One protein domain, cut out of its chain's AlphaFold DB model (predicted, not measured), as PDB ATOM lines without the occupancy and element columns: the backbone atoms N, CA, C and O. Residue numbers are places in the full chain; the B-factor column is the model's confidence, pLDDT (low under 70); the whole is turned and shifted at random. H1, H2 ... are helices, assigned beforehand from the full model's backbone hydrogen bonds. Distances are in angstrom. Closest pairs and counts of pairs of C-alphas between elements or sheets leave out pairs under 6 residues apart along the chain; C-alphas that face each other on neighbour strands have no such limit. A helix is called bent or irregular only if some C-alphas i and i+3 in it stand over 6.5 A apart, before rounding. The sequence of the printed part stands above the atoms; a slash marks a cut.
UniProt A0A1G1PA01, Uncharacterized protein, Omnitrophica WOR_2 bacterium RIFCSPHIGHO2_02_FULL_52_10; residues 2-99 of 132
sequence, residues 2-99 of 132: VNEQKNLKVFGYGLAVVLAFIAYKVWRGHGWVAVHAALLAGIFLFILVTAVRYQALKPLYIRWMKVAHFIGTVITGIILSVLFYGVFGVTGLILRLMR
ATOM      1  N   VAL A   2      94.676 137.461  61.249       69.94
ATOM      2  CA  VAL A   2      94.343 136.133  61.825       69.94
ATOM      3  C   VAL A   2      94.676 136.020  63.323       69.94
ATOM      4  O   VAL A   2      93.833 135.600  64.116       69.94
ATOM      5  N   ASN A   3      95.865 136.467  63.744       81.62
ATOM      6  CA  ASN A   3      96.261 136.407  65.160       81.62
ATOM      7  C   ASN A   3      95.390 137.291  66.061       81.62
ATOM      8  O   ASN A   3      95.091 136.912  67.188       81.62
ATOM      9  N   GLU A   4      94.949 138.445  65.563       85.69
ATOM     10  CA  GLU A   4      94.098 139.363  66.322       85.69
ATOM     11  C   GLU A   4      92.707 138.767  66.549       85.69
ATOM     12  O   GLU A   4      92.212 138.762  67.674       85.69
ATOM     13  N   GLN A   5      92.109 138.180  65.508       87.75
ATOM     14  CA  GLN A   5      90.838 137.472  65.634       87.75
ATOM     15  C   GLN A   5      90.940 136.315  66.635       87.75
ATOM     16  O   GLN A   5      90.057 136.160  67.480       87.75
ATOM     17  N   LYS A   6      92.017 135.519  66.566       90.19
ATOM     18  CA  LYS A   6      92.268 134.428  67.516       90.19
ATOM     19  C   LYS A   6      92.342 134.951  68.951       90.19
ATOM     20  O   LYS A   6      91.645 134.427  69.812       90.19
ATOM     21  N   ASN A   7      93.117 136.006  69.198       91.06
ATOM     22  CA  ASN A   7      93.296 136.576  70.535       91.06
ATOM     23  C   ASN A   7      91.986 137.130  71.113       91.06
ATOM     24  O   ASN A   7      91.683 136.882  72.276       91.06
ATOM     25  N   LEU A   8      91.178 137.817  70.299       92.06
ATOM     26  CA  LEU A   8      89.875 138.333  70.730       92.06
ATOM     27  C   LEU A   8      88.886 137.207  71.049       92.06
ATOM     28  O   LEU A   8      88.169 137.289  72.046       92.06
ATOM     29  N   LYS A   9      88.875 136.134  70.247       91.62
ATOM     30  CA  LYS A   9      88.045 134.951  70.517       91.62
ATOM     31  C   LYS A   9      88.481 134.222  71.786       91.62
ATOM     32  O   LYS A   9      87.636 133.884  72.606       91.62
ATOM     33  N   VAL A  10      89.786 134.019  71.968       93.56
ATOM     34  CA  VAL A  10      90.348 133.407  73.183       93.56
ATOM     35  C   VAL A  10      90.026 134.251  74.412       93.56
ATOM     36  O   VAL A  10      89.626 133.697  75.428       93.56
ATOM     37  N   PHE A  11      90.130 135.578  74.321       93.00
ATOM     38  CA  PHE A  11      89.759 136.475  75.413       93.00
ATOM     39  C   PHE A  11      88.272 136.360  75.773       93.00
ATOM     40  O   PHE A  11      87.937 136.177  76.939       93.00
ATOM     41  N   GLY A  12      87.383 136.424  74.777       92.19
ATOM     42  CA  GLY A  12      85.940 136.359  74.994       92.19
ATOM     43  C   GLY A  12      85.466 135.022  75.571       92.19
ATOM     44  O   GLY A  12      84.767 135.000  76.584       92.19
ATOM     45  N   TYR A  13      85.907 133.899  74.992       94.50
ATOM     46  CA  TYR A  13      85.602 132.571  75.538       94.50
ATOM     47  C   TYR A  13      86.295 132.319  76.878       94.50
ATOM     48  O   TYR A  13      85.689 131.746  77.778       94.50
ATOM     49  N   GLY A  14      87.534 132.787  77.047       93.19
ATOM     50  CA  GLY A  14      88.258 132.696  78.312       93.19
ATOM     51  C   GLY A  14      87.515 133.404  79.443       93.19
ATOM     52  O   GLY A  14      87.366 132.841  80.524       93.19
ATOM     53  N   LEU A  15      86.965 134.593  79.183       92.88
ATOM     54  CA  LEU A  15      86.172 135.322  80.169       92.88
ATOM     55  C   LEU A  15      84.860 134.597  80.507       92.88
ATOM     56  O   LEU A  15      84.493 134.530  81.676       92.88
ATOM     57  N   ALA A  16      84.193 133.988  79.521       93.19
ATOM     58  CA  ALA A  16      83.017 133.151  79.763       93.19
ATOM     59  C   ALA A  16      83.343 131.924  80.637       93.19
ATOM     60  O   ALA A  16      82.584 131.610  81.551       93.19
ATOM     61  N   VAL A  17      84.490 131.270  80.419       94.94
ATOM     62  CA  VAL A  17      84.961 130.147  81.253       94.94
ATOM     63  C   VAL A  17      85.258 130.601  82.683       94.94
ATOM     64  O   VAL A  17      84.846 129.939  83.635       94.94
ATOM     65  N   VAL A  18      85.922 131.748  82.859       93.81
ATOM     66  CA  VAL A  18      86.180 132.325  84.189       93.81
ATOM     67  C   VAL A  18      84.868 132.635  84.911       93.81
ATOM     68  O   VAL A  18      84.704 132.256  86.070       93.81
ATOM     69  N   LEU A  19      83.903 133.259  84.227       93.25
ATOM     70  CA  LEU A  19      82.579 133.530  84.791       93.25
ATOM     71  C   LEU A  19      81.825 132.241  85.141       93.25
ATOM     72  O   LEU A  19      81.191 132.189  86.192       93.25
ATOM     73  N   ALA A  20      81.930 131.190  84.326       91.88
ATOM     74  CA  ALA A  20      81.339 129.885  84.619       91.88
ATOM     75  C   ALA A  20      81.962 129.233  85.863       91.88
ATOM     76  O   ALA A  20      81.244 128.680  86.694       91.88
ATOM     77  N   PHE A  21      83.280 129.349  86.045       92.31
ATOM     78  CA  PHE A  21      83.949 128.863  87.253       92.31
ATOM     79  C   PHE A  21      83.514 129.640  88.505       92.31
ATOM     80  O   PHE A  21      83.259 129.041  89.552       92.31
ATOM     81  N   ILE A  22      83.367 130.965  88.395       90.12
ATOM     82  CA  ILE A  22      82.830 131.807  89.473       90.12
ATOM     83  C   ILE A  22      81.384 131.409  89.783       90.12
ATOM     84  O   ILE A  22      81.053 131.205  90.948       90.12
ATOM     85  N   ALA A  23      80.544 131.222  88.762       88.19
ATOM     86  CA  ALA A  23      79.169 130.757  88.926       88.19
ATOM     87  C   ALA A  23      79.109 129.405  89.643       88.19
ATOM     88  O   ALA A  23      78.351 129.260  90.598       88.19
ATOM     89  N   TYR A  24      79.966 128.452  89.267       87.69
ATOM     90  CA  TYR A  24      80.066 127.153  89.931       87.69
ATOM     91  C   TYR A  24      80.439 127.275  91.418       87.69
ATOM     92  O   TYR A  24      79.858 126.597  92.266       87.69
ATOM     93  N   LYS A  25      81.395 128.149  91.756       86.81
ATOM     94  CA  LYS A  25      81.789 128.412  93.149       86.81
ATOM     95  C   LYS A  25      80.664 129.074  93.947       86.81
ATOM     96  O   LYS A  25      80.406 128.657  95.072       86.81
ATOM     97  N   VAL A  26      80.006 130.080  93.373       85.25
ATOM     98  CA  VAL A  26      78.914 130.831  94.016       85.25
ATOM     99  C   VAL A  26      77.678 129.956  94.220       85.25
ATOM    100  O   VAL A  26      77.017 130.086  95.244       85.25
ATOM    101  N   TRP A  27      77.426 128.999  93.325       79.88
ATOM    102  CA  TRP A  27      76.298 128.069  93.426       79.88
ATOM    103  C   TRP A  27      76.342 127.159  94.664       79.88
ATOM    104  O   TRP A  27      75.317 126.645  95.100       79.88
ATOM    105  N   ARG A  28      77.516 126.997  95.291       76.31
ATOM    106  CA  ARG A  28      77.672 126.282  96.572       76.31
ATOM    107  C   ARG A  28      77.209 127.106  97.787       76.31
ATOM    108  O   ARG A  28      77.103 126.548  98.876       76.31
ATOM    109  N   GLY A  29      76.973 128.411  97.630       69.56
ATOM    110  CA  GLY A  29      76.469 129.313  98.668       69.56
ATOM    111  C   GLY A  29      74.973 129.589  98.499       69.56
ATOM    112  O   GLY A  29      74.488 129.801  97.391       69.56
ATOM    113  N   HIS A  30      74.216 129.597  99.596       60.34
ATOM    114  CA  HIS A  30      72.776 129.858  99.548       60.34
ATOM    115  C   HIS A  30      72.465 131.336  99.219       60.34
ATOM    116  O   HIS A  30      73.010 132.247  99.839       60.34
ATOM    117  N   GLY A  31      71.506 131.567  98.309       61.69
ATOM    118  CA  GLY A  31      70.508 132.635  98.493       61.69
ATOM    119  C   GLY A  31      70.505 133.858  97.569       61.69
ATOM    120  O   GLY A  31      69.650 134.716  97.753       61.69
ATOM    121  N   TRP A  32      71.382 133.980  96.569       74.94
ATOM    122  CA  TRP A  32      71.455 135.213  95.761       74.94
ATOM    123  C   TRP A  32      71.048 134.965  94.307       74.94
ATOM    124  O   TRP A  32      71.889 134.955  93.407       74.94
ATOM    125  N   VAL A  33      69.751 134.748  94.061       79.12
ATOM    126  CA  VAL A  33      69.193 134.472  92.715       79.12
ATOM    127  C   VAL A  33      69.623 135.534  91.694       79.12
ATOM    128  O   VAL A  33      69.996 135.197  90.573       79.12
ATOM    129  N   ALA A  34      69.678 136.803  92.107       83.50
ATOM    130  CA  ALA A  34      70.148 137.902  91.265       83.50
ATOM    131  C   ALA A  34      71.610 137.731  90.805       83.50
ATOM    132  O   ALA A  34      71.925 137.999  89.649       83.50
ATOM    133  N   VAL A  35      72.496 137.235  91.676       84.75
ATOM    134  CA  VAL A  35      73.912 136.995  91.340       84.75
ATOM    135  C   VAL A  35      74.039 135.842  90.348       84.75
ATOM    136  O   VAL A  35      74.795 135.937  89.387       84.75
ATOM    137  N   HIS A  36      73.251 134.781  90.524       84.50
ATOM    138  CA  HIS A  36      73.231 133.650  89.594       84.50
ATOM    139  C   HIS A  36      72.725 134.076  88.212       84.50
ATOM    140  O   HIS A  36      73.357 133.767  87.202       84.50
ATOM    141  N   ALA A  37      71.629 134.841  88.166       86.75
ATOM    142  CA  ALA A  37      71.081 135.379  86.926       86.75
ATOM    143  C   ALA A  37      72.077 136.311  86.217       86.75
ATOM    144  O   ALA A  37      72.283 136.182  85.013       86.75
ATOM    145  N   ALA A  38      72.751 137.194  86.962       89.25
ATOM    146  CA  ALA A  38      73.770 138.086  86.412       89.25
ATOM    147  C   ALA A  38      74.973 137.320  85.839       89.25
ATOM    148  O   ALA A  38      75.457 137.655  84.759       89.25
ATOM    149  N   LEU A  39      75.439 136.268  86.523       90.19
ATOM    150  CA  LEU A  39      76.546 135.437  86.043       90.19
ATOM    151  C   LEU A  39      76.166 134.659  84.780       90.19
ATOM    152  O   LEU A  39      76.926 134.674  83.815       90.19
ATOM    153  N   LEU A  40      74.983 134.041  84.744       90.50
ATOM    154  CA  LEU A  40      74.487 133.339  83.556       90.50
ATOM    155  C   LEU A  40      74.295 134.291  82.369       90.50
ATOM    156  O   LEU A  40      74.729 133.977  81.259       90.50
ATOM    157  N   ALA A  41      73.718 135.472  82.607       92.00
ATOM    158  CA  ALA A  41      73.580 136.510  81.591       92.00
ATOM    159  C   ALA A  41      74.949 136.968  81.068       92.00
ATOM    160  O   ALA A  41      75.129 137.092  79.861       92.00
ATOM    161  N   GLY A  42      75.932 137.153  81.955       90.19
ATOM    162  CA  GLY A  42      77.305 137.491  81.587       90.19
ATOM    163  C   GLY A  42      77.968 136.416  80.724       90.19
ATOM    164  O   GLY A  42      78.526 136.732  79.676       90.19
ATOM    165  N   ILE A  43      77.865 135.141  81.114       91.94
ATOM    166  CA  ILE A  43      78.402 134.007  80.343       91.94
ATOM    167  C   ILE A  43      77.786 133.985  78.941       91.94
ATOM    168  O   ILE A  43      78.515 133.956  77.947       91.94
ATOM    169  N   PHE A  44      76.454 134.046  78.852       93.19
ATOM    170  CA  PHE A  44      75.747 134.015  77.573       93.19
ATOM    171  C   PHE A  44      76.100 135.223  76.698       93.19
ATOM    172  O   PHE A  44      76.383 135.064  75.512       93.19
ATOM    173  N   LEU A  45      76.164 136.418  77.291       93.06
ATOM    174  CA  LEU A  45      76.561 137.644  76.607       93.06
ATOM    175  C   LEU A  45      77.963 137.518  76.005       93.06
ATOM    176  O   LEU A  45      78.142 137.802  74.822       93.06
ATOM    177  N   PHE A  46      78.956 137.073  76.779       90.00
ATOM    178  CA  PHE A  46      80.325 136.949  76.276       90.00
ATOM    179  C   PHE A  46      80.452 135.879  75.190       90.00
ATOM    180  O   PHE A  46      81.147 136.122  74.201       90.00
ATOM    181  N   ILE A  47      79.747 134.748  75.300       91.25
ATOM    182  CA  ILE A  47      79.706 133.723  74.244       91.25
ATOM    183  C   ILE A  47      79.081 134.293  72.965       91.25
ATOM    184  O   ILE A  47      79.688 134.210  71.895       91.25
ATOM    185  N   LEU A  48      77.909 134.925  73.073       93.06
ATOM    186  CA  LEU A  48      77.165 135.451  71.930       93.06
ATOM    187  C   LEU A  48      77.930 136.574  71.221       93.06
ATOM    188  O   LEU A  48      78.094 136.547  70.000       93.06
ATOM    189  N   VAL A  49      78.454 137.543  71.977       91.19
ATOM    190  CA  VAL A  49      79.240 138.652  71.418       91.19
ATOM    191  C   VAL A  49      80.511 138.130  70.752       91.19
ATOM    192  O   VAL A  49      80.858 138.589  69.665       91.19
ATOM    193  N   THR A  50      81.179 137.136  71.339       91.25
ATOM    194  CA  THR A  50      82.382 136.535  70.743       91.25
ATOM    195  C   THR A  50      82.076 135.786  69.446       91.25
ATOM    196  O   THR A  50      82.844 135.896  68.486       91.25
ATOM    197  N   ALA A  51      80.957 135.060  69.392       89.25
ATOM    198  CA  ALA A  51      80.543 134.299  68.216       89.25
ATOM    199  C   ALA A  51      80.101 135.204  67.053       89.25
ATOM    200  O   ALA A  51      80.504 134.972  65.913       89.25
ATOM    201  N   VAL A  52      79.317 136.251  67.337       90.50
ATOM    202  CA  VAL A  52      78.674 137.090  66.307       90.50
ATOM    203  C   VAL A  52      79.512 138.321  65.948       90.50
ATOM    204  O   VAL A  52      79.636 138.673  64.777       90.50
ATOM    205  N   ARG A  53      80.111 138.999  66.937       90.00
ATOM    206  CA  ARG A  53      80.850 140.262  66.747       90.00
ATOM    207  C   ARG A  53      82.084 140.361  67.646       90.00
ATOM    208  O   ARG A  53      82.213 141.276  68.459       90.00
ATOM    209  N   TYR A  54      83.065 139.489  67.411       86.69
ATOM    210  CA  TYR A  54      84.345 139.507  68.137       86.69
ATOM    211  C   TYR A  54      85.061 140.876  68.118       86.69
ATOM    212  O   TYR A  54      85.797 141.207  69.044       86.69
ATOM    213  N   GLN A  55      84.838 141.701  67.088       89.94
ATOM    214  CA  GLN A  55      85.438 143.036  66.974       89.94
ATOM    215  C   GLN A  55      84.943 144.018  68.048       89.94
ATOM    216  O   GLN A  55      85.690 144.914  68.434       89.94
ATOM    217  N   ALA A  56      83.730 143.831  68.584       90.00
ATOM    218  CA  ALA A  56      83.192 144.677  69.652       90.00
ATOM    219  C   ALA A  56      83.985 144.539  70.968       90.00
ATOM    220  O   ALA A  56      84.026 145.469  71.769       90.00
ATOM    221  N   LEU A  57      84.674 143.408  71.168       88.62
ATOM    222  CA  LEU A  57      85.526 143.157  72.335       88.62
ATOM    223  C   LEU A  57      86.893 143.849  72.240       88.62
ATOM    224  O   LEU A  57      87.599 143.937  73.241       88.62
ATOM    225  N   LYS A  58      87.280 144.366  71.068       90.81
ATOM    226  CA  LYS A  58      88.600 144.966  70.828       90.81
ATOM    227  C   LYS A  58      88.971 146.115  71.781       90.81
ATOM    228  O   LYS A  58      90.055 146.040  72.360       90.81
ATOM    229  N   PRO A  59      88.146 147.161  71.994       91.06
ATOM    230  CA  PRO A  59      88.513 148.249  72.903       91.06
ATOM    231  C   PRO A  59      88.685 147.768  74.350       91.06
ATOM    232  O   PRO A  59      89.613 148.199  75.037       91.06
ATOM    233  N   LEU A  60      87.832 146.836  74.791       92.25
ATOM    234  CA  LEU A  60      87.922 146.224  76.115       92.25
ATOM    235  C   LEU A  60      89.201 145.390  76.251       92.25
ATOM    236  O   LEU A  60      89.949 145.579  77.207       92.25
ATOM    237  N   TYR A  61      89.486 144.538  75.265       92.69
ATOM    238  CA  TYR A  61      90.695 143.722  75.210       92.69
ATOM    239  C   TYR A  61      91.958 144.582  75.279       92.69
ATOM    240  O   TYR A  61      92.839 144.309  76.085       92.69
ATOM    241  N   ILE A  62      92.046 145.664  74.500       92.81
ATOM    242  CA  ILE A  62      93.225 146.544  74.509       92.81
ATOM    243  C   ILE A  62      93.422 147.176  75.890       92.81
ATOM    244  O   ILE A  62      94.544 147.212  76.394       92.81
ATOM    245  N   ARG A  63      92.350 147.672  76.519       94.94
ATOM    246  CA  ARG A  63      92.438 148.282  77.854       94.94
ATOM    247  C   ARG A  63      92.838 147.249  78.910       94.94
ATOM    248  O   ARG A  63      93.718 147.535  79.715       94.94
ATOM    249  N   TRP A  64      92.266 146.049  78.852       94.12
ATOM    250  CA  TRP A  64      92.634 144.931  79.720       94.12
ATOM    251  C   TRP A  64      94.103 144.526  79.551       94.12
ATOM    252  O   TRP A  64      94.837 144.416  80.529       94.12
ATOM    253  N   MET A  65      94.569 144.384  78.310       94.50
ATOM    254  CA  MET A  65      95.949 143.998  78.019       94.50
ATOM    255  C   MET A  65      96.966 145.047  78.460       94.50
ATOM    256  O   MET A  65      98.053 144.677  78.892       94.50
ATOM    257  N   LYS A  66      96.629 146.343  78.419       95.75
ATOM    258  CA  LYS A  66      97.485 147.396  78.991       95.75
ATOM    259  C   LYS A  66      97.691 147.202  80.493       95.75
ATOM    260  O   LYS A  66      98.817 147.309  80.967       95.75
ATOM    261  N   VAL A  67      96.621 146.880  81.222       96.25
ATOM    262  CA  VAL A  67      96.693 146.590  82.662       96.25
ATOM    263  C   VAL A  67      97.510 145.324  82.913       96.25
ATOM    264  O   VAL A  67      98.434 145.348  83.721       96.25
ATOM    265  N   ALA A  68      97.235 144.246  82.174       95.06
ATOM    266  CA  ALA A  68      97.984 142.996  82.287       95.06
ATOM    267  C   ALA A  68      99.484 143.195  82.008       95.06
ATOM    268  O   ALA A  68     100.321 142.656  82.727       95.06
ATOM    269  N   HIS A  69      99.829 144.008  81.006       96.38
ATOM    270  CA  HIS A  69     101.215 144.327  80.683       96.38
ATOM    271  C   HIS A  69     101.892 145.138  81.791       96.38
ATOM    272  O   HIS A  69     102.994 144.792  82.200       96.38
ATOM    273  N   PHE A  70     101.222 146.163  82.325       97.62
ATOM    274  CA  PHE A  70     101.748 146.946  83.444       97.62
ATOM    275  C   PHE A  70     102.038 146.067  84.668       97.62
ATOM    276  O   PHE A  70     103.138 146.112  85.215       97.62
ATOM    277  N   ILE A  71     101.085 145.208  85.040       97.00
ATOM    278  CA  ILE A  71     101.258 144.232  86.123       97.00
ATOM    279  C   ILE A  71     102.439 143.300  85.817       97.00
ATOM    280  O   ILE A  71     103.288 143.083  86.677       97.00
ATOM    281  N   GLY A  72     102.531 142.792  84.584       96.69
ATOM    282  CA  GLY A  72     103.626 141.930  84.145       96.69
ATOM    283  C   GLY A  72     105.001 142.585  84.280       96.69
ATOM    284  O   GLY A  72     105.930 141.948  84.773       96.69
ATOM    285  N   THR A  73     105.131 143.861  83.916       97.25
ATOM    286  CA  THR A  73     106.380 144.625  84.065       97.25
ATOM    287  C   THR A  73     106.769 144.781  85.531       97.25
ATOM    288  O   THR A  73     107.925 144.549  85.886       97.25
ATOM    289  N   VAL A  74     105.807 145.105  86.401       98.12
ATOM    290  CA  VAL A  74     106.049 145.231  87.846       98.12
ATOM    291  C   VAL A  74     106.488 143.891  88.440       98.12
ATOM    292  O   VAL A  74     107.515 143.826  89.110       98.12
ATOM    293  N   ILE A  75     105.764 142.807  88.149       98.00
ATOM    294  CA  ILE A  75     106.091 141.460  88.641       98.00
ATOM    295  C   ILE A  75     107.470 141.020  88.146       98.00
ATOM    296  O   ILE A  75     108.272 140.532  88.936       98.00
ATOM    297  N   THR A  76     107.771 141.226  86.863       97.94
ATOM    298  CA  THR A  76     109.081 140.882  86.290       97.94
ATOM    299  C   THR A  76     110.199 141.648  86.991       97.94
ATOM    300  O   THR A  76     111.202 141.048  87.371       97.94
ATOM    301  N   GLY A  77     110.009 142.950  87.233       97.38
ATOM    302  CA  GLY A  77     110.957 143.772  87.983       97.38
ATOM    303  C   GLY A  77     111.166 143.281  89.416       97.38
ATOM    304  O   GLY A  77     112.306 143.200  89.873       97.38
ATOM    305  N   ILE A  78     110.093 142.889  90.111       98.25
ATOM    306  CA  ILE A  78     110.165 142.329  91.468       98.25
ATOM    307  C   ILE A  78     110.926 141.003  91.465       98.25
ATOM    308  O   ILE A  78     111.876 140.853  92.228       98.25
ATOM    309  N   ILE A  79     110.550 140.059  90.597       98.19
ATOM    310  CA  ILE A  79     111.203 138.746  90.502       98.19
ATOM    311  C   ILE A  79     112.692 138.921  90.212       98.19
ATOM    312  O   ILE A  79     113.526 138.332  90.899       98.19
ATOM    313  N   LEU A  80     113.036 139.767  89.238       97.94
ATOM    314  CA  LEU A  80     114.427 140.010  88.878       97.94
ATOM    315  C   LEU A  80     115.202 140.674  90.020       97.94
ATOM    316  O   LEU A  80     116.336 140.289  90.277       97.94
ATOM    317  N   SER A  81     114.587 141.613  90.743       97.56
ATOM    318  CA  SER A  81     115.204 142.251  91.912       97.56
ATOM    319  C   SER A  81     115.464 141.242  93.029       97.56
ATOM    320  O   SER A  81     116.562 141.200  93.576       97.56
ATOM    321  N   VAL A  82     114.484 140.391  93.342       97.62
ATOM    322  CA  VAL A  82     114.630 139.342  94.360       97.62
ATOM    323  C   VAL A  82     115.722 138.352  93.967       97.62
ATOM    324  O   VAL A  82     116.564 138.026  94.797       97.62
ATOM    325  N   LEU A  83     115.768 137.912  92.708       97.62
ATOM    326  CA  LEU A  83     116.835 137.032  92.224       97.62
ATOM    327  C   LEU A  83     118.202 137.721  92.276       97.62
ATOM    328  O   LEU A  83     119.174 137.132  92.752       97.62
ATOM    329  N   PHE A  84     118.284 138.973  91.825       96.31
ATOM    330  CA  PHE A  84     119.528 139.727  91.814       96.31
ATOM    331  C   PHE A  84     120.081 139.931  93.219       96.31
ATOM    332  O   PHE A  84     121.220 139.564  93.479       96.31
ATOM    333  N   TYR A  85     119.292 140.449  94.154       95.69
ATOM    334  CA  TYR A  85     119.792 140.717  95.501       95.69
ATOM    335  C   TYR A  85     119.846 139.461  96.377       95.69
ATOM    336  O   TYR A  85     120.790 139.298  97.147       95.69
ATOM    337  N   GLY A  86     118.879 138.554  96.236       96.62
ATOM    338  CA  GLY A  86     118.767 137.346  97.049       96.62
ATOM    339  C   GLY A  86     119.717 136.225  96.636       96.62
ATOM    340  O   GLY A  86     120.251 135.546  97.504       96.62
ATOM    341  N   VAL A  87     119.969 136.035  95.338       96.06
ATOM    342  CA  VAL A  87     120.871 134.975  94.855       96.06
ATOM    343  C   VAL A  87     122.228 135.559  94.503       96.06
ATOM    344  O   VAL A  87     123.231 135.221  95.134       96.06
ATOM    345  N   PHE A  88     122.285 136.467  93.528       95.06
ATOM    346  CA  PHE A  88     123.563 136.988  93.031       95.06
ATOM    347  C   PHE A  88     124.259 137.893  94.057       95.06
ATOM    348  O   PHE A  88     125.463 137.767  94.274       95.06
ATOM    349  N   GLY A  89     123.502 138.750  94.740       94.12
ATOM    350  CA  GLY A  89     123.991 139.629  95.797       94.12
ATOM    351  C   GLY A  89     124.537 138.839  96.979       94.12
ATOM    352  O   GLY A  89     125.666 139.079  97.403       94.12
ATOM    353  N   VAL A  90     123.788 137.839  97.457       93.38
ATOM    354  CA  VAL A  90     124.249 136.944  98.530       93.38
ATOM    355  C   VAL A  90     125.480 136.151  98.099       93.38
ATOM    356  O   VAL A  90     126.441 136.075  98.857       93.38
ATOM    357  N   THR A  91     125.515 135.633  96.870       92.44
ATOM    358  CA  THR A  91     126.695 134.928  96.339       92.44
ATOM    359  C   THR A  91     127.924 135.838  96.328       92.44
ATOM    360  O   THR A  91     128.988 135.452  96.809       92.44
ATOM    361  N   GLY A  92     127.781 137.078  95.854       89.75
ATOM    362  CA  GLY A  92     128.850 138.076  95.884       89.75
ATOM    363  C   GLY A  92     129.295 138.428  97.306       89.75
ATOM    364  O   GLY A  92     130.493 138.560  97.562       89.75
ATOM    365  N   LEU A  93     128.350 138.530  98.248       90.88
ATOM    366  CA  LEU A  93     128.647 138.768  99.659       90.88
ATOM    367  C   LEU A  93     129.436 137.603 100.268       90.88
ATOM    368  O   LEU A  93     130.439 137.841 100.934       90.88
ATOM    369  N   ILE A  94     129.039 136.358  99.991       92.69
ATOM    370  CA  ILE A  94     129.750 135.153 100.433       92.69
ATOM    371  C   ILE A  94     131.177 135.145  99.876       92.69
ATOM    372  O   ILE A  94     132.126 134.989 100.642       92.69
ATOM    373  N   LEU A  95     131.360 135.382  98.573       90.44
ATOM    374  CA  LEU A  95     132.690 135.442  97.955       90.44
ATOM    375  C   LEU A  95     133.573 136.520  98.599       90.44
ATOM    376  O   LEU A  95     134.748 136.273  98.886       90.44
ATOM    377  N   ARG A  96     132.991 137.688  98.902       86.25
ATOM    378  CA  ARG A  96     133.684 138.782  99.593       86.25
ATOM    379  C   ARG A  96     134.072 138.409 101.025       86.25
ATOM    380  O   ARG A  96     135.193 138.709 101.430       86.25
ATOM    381  N   LEU A  97     133.190 137.740 101.774       89.62
ATOM    382  CA  LEU A  97     133.479 137.242 103.125       89.62
ATOM    383  C   LEU A  97     134.582 136.176 103.110       89.62
ATOM    384  O   LEU A  97     135.479 136.209 103.948       89.62
ATOM    385  N   MET A  98     134.581 135.296 102.109       90.88
ATOM    386  CA  MET A  98     135.639 134.304 101.887       90.88
ATOM    387  C   MET A  98     136.944 134.916 101.347       90.88
ATOM    388  O   MET A  98     137.898 134.179 101.106       90.88
ATOM    389  N   ARG A  99     136.994 136.241 101.125       82.38
ATOM    390  CA  ARG A  99     138.107 136.974 100.491       82.38
ATOM    391  C   ARG A  99     138.560 136.370  99.152       82.38
ATOM    392  O   ARG A  99     139.700 136.588  98.743       82.38
TER     393      ARG A  99
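What this domain is: This is residues 2 to 99 of the 132 residues of an uncharacterized protein of Omnitrophica WOR_2 bacterium RIFCSPHIGHO2_02_FULL_52_10 (UniProt A0A1G1PA01). A helical hairpin, H1 and arm H2a side by side, and a long helical arm, H2b, running off about perpendicular from the hairpin's open end, together make an L. The 98 printed residues hold two named helices, H1 then the bent H2, and no named strand: all helix. The whole is extended, radius of gyration of the C-alphas 21.9 A, and flat, spanning 68 by 42 by 16 A.

Where its parts are: H1, residues 2 to 26, covers 36.1 A from C-alpha 2 at (94.343, 136.133, 61.825). H2, residues 33 to 97, was assigned as one helix by its hydrogen bonds but is bent: C-alphas 52 and 55 are 9.0 A apart. Arm H2a, residues 33 to 52, covers 28.2 A. Arm H2b, residues 55 to 97, covers 60.4 A to C-alpha 97 at (133.479, 137.242, 103.125); it is irregular, C-alphas 56 and 59 being 7.2 A apart, with a kink of 32 degrees near residue 62.

How they stand to each other: H1 and H2a, a hairpin, touch at a shallow tilt of 15 degrees, opposite ways; their closest C-alphas, Ala 16 and Ile 43, are 4.7 A apart. Residues 5 to 12 of H1 touch residues 55 to 61 of H2b, about perpendicular at 82 degrees, closest C-alphas Leu 8 and Leu 57, 6.7 A. H2a and H2b only just touch, only at the corner, with 3 pairs of C-alphas within 8 A, the closest Val 49 and Ala 56, 7.4 A. Every O i to N i+4 pair is within hydrogen-bond range in H1 and H2a, 35 of 39 in H2b.

The domain as a whole: The farthest C-alphas, Val 33 and Arg 99, are 69.4 A apart. The printed part has no cut, and the link from H1 to H2 is short. Residue 2 and residues 29 to 31 have pLDDT under 70.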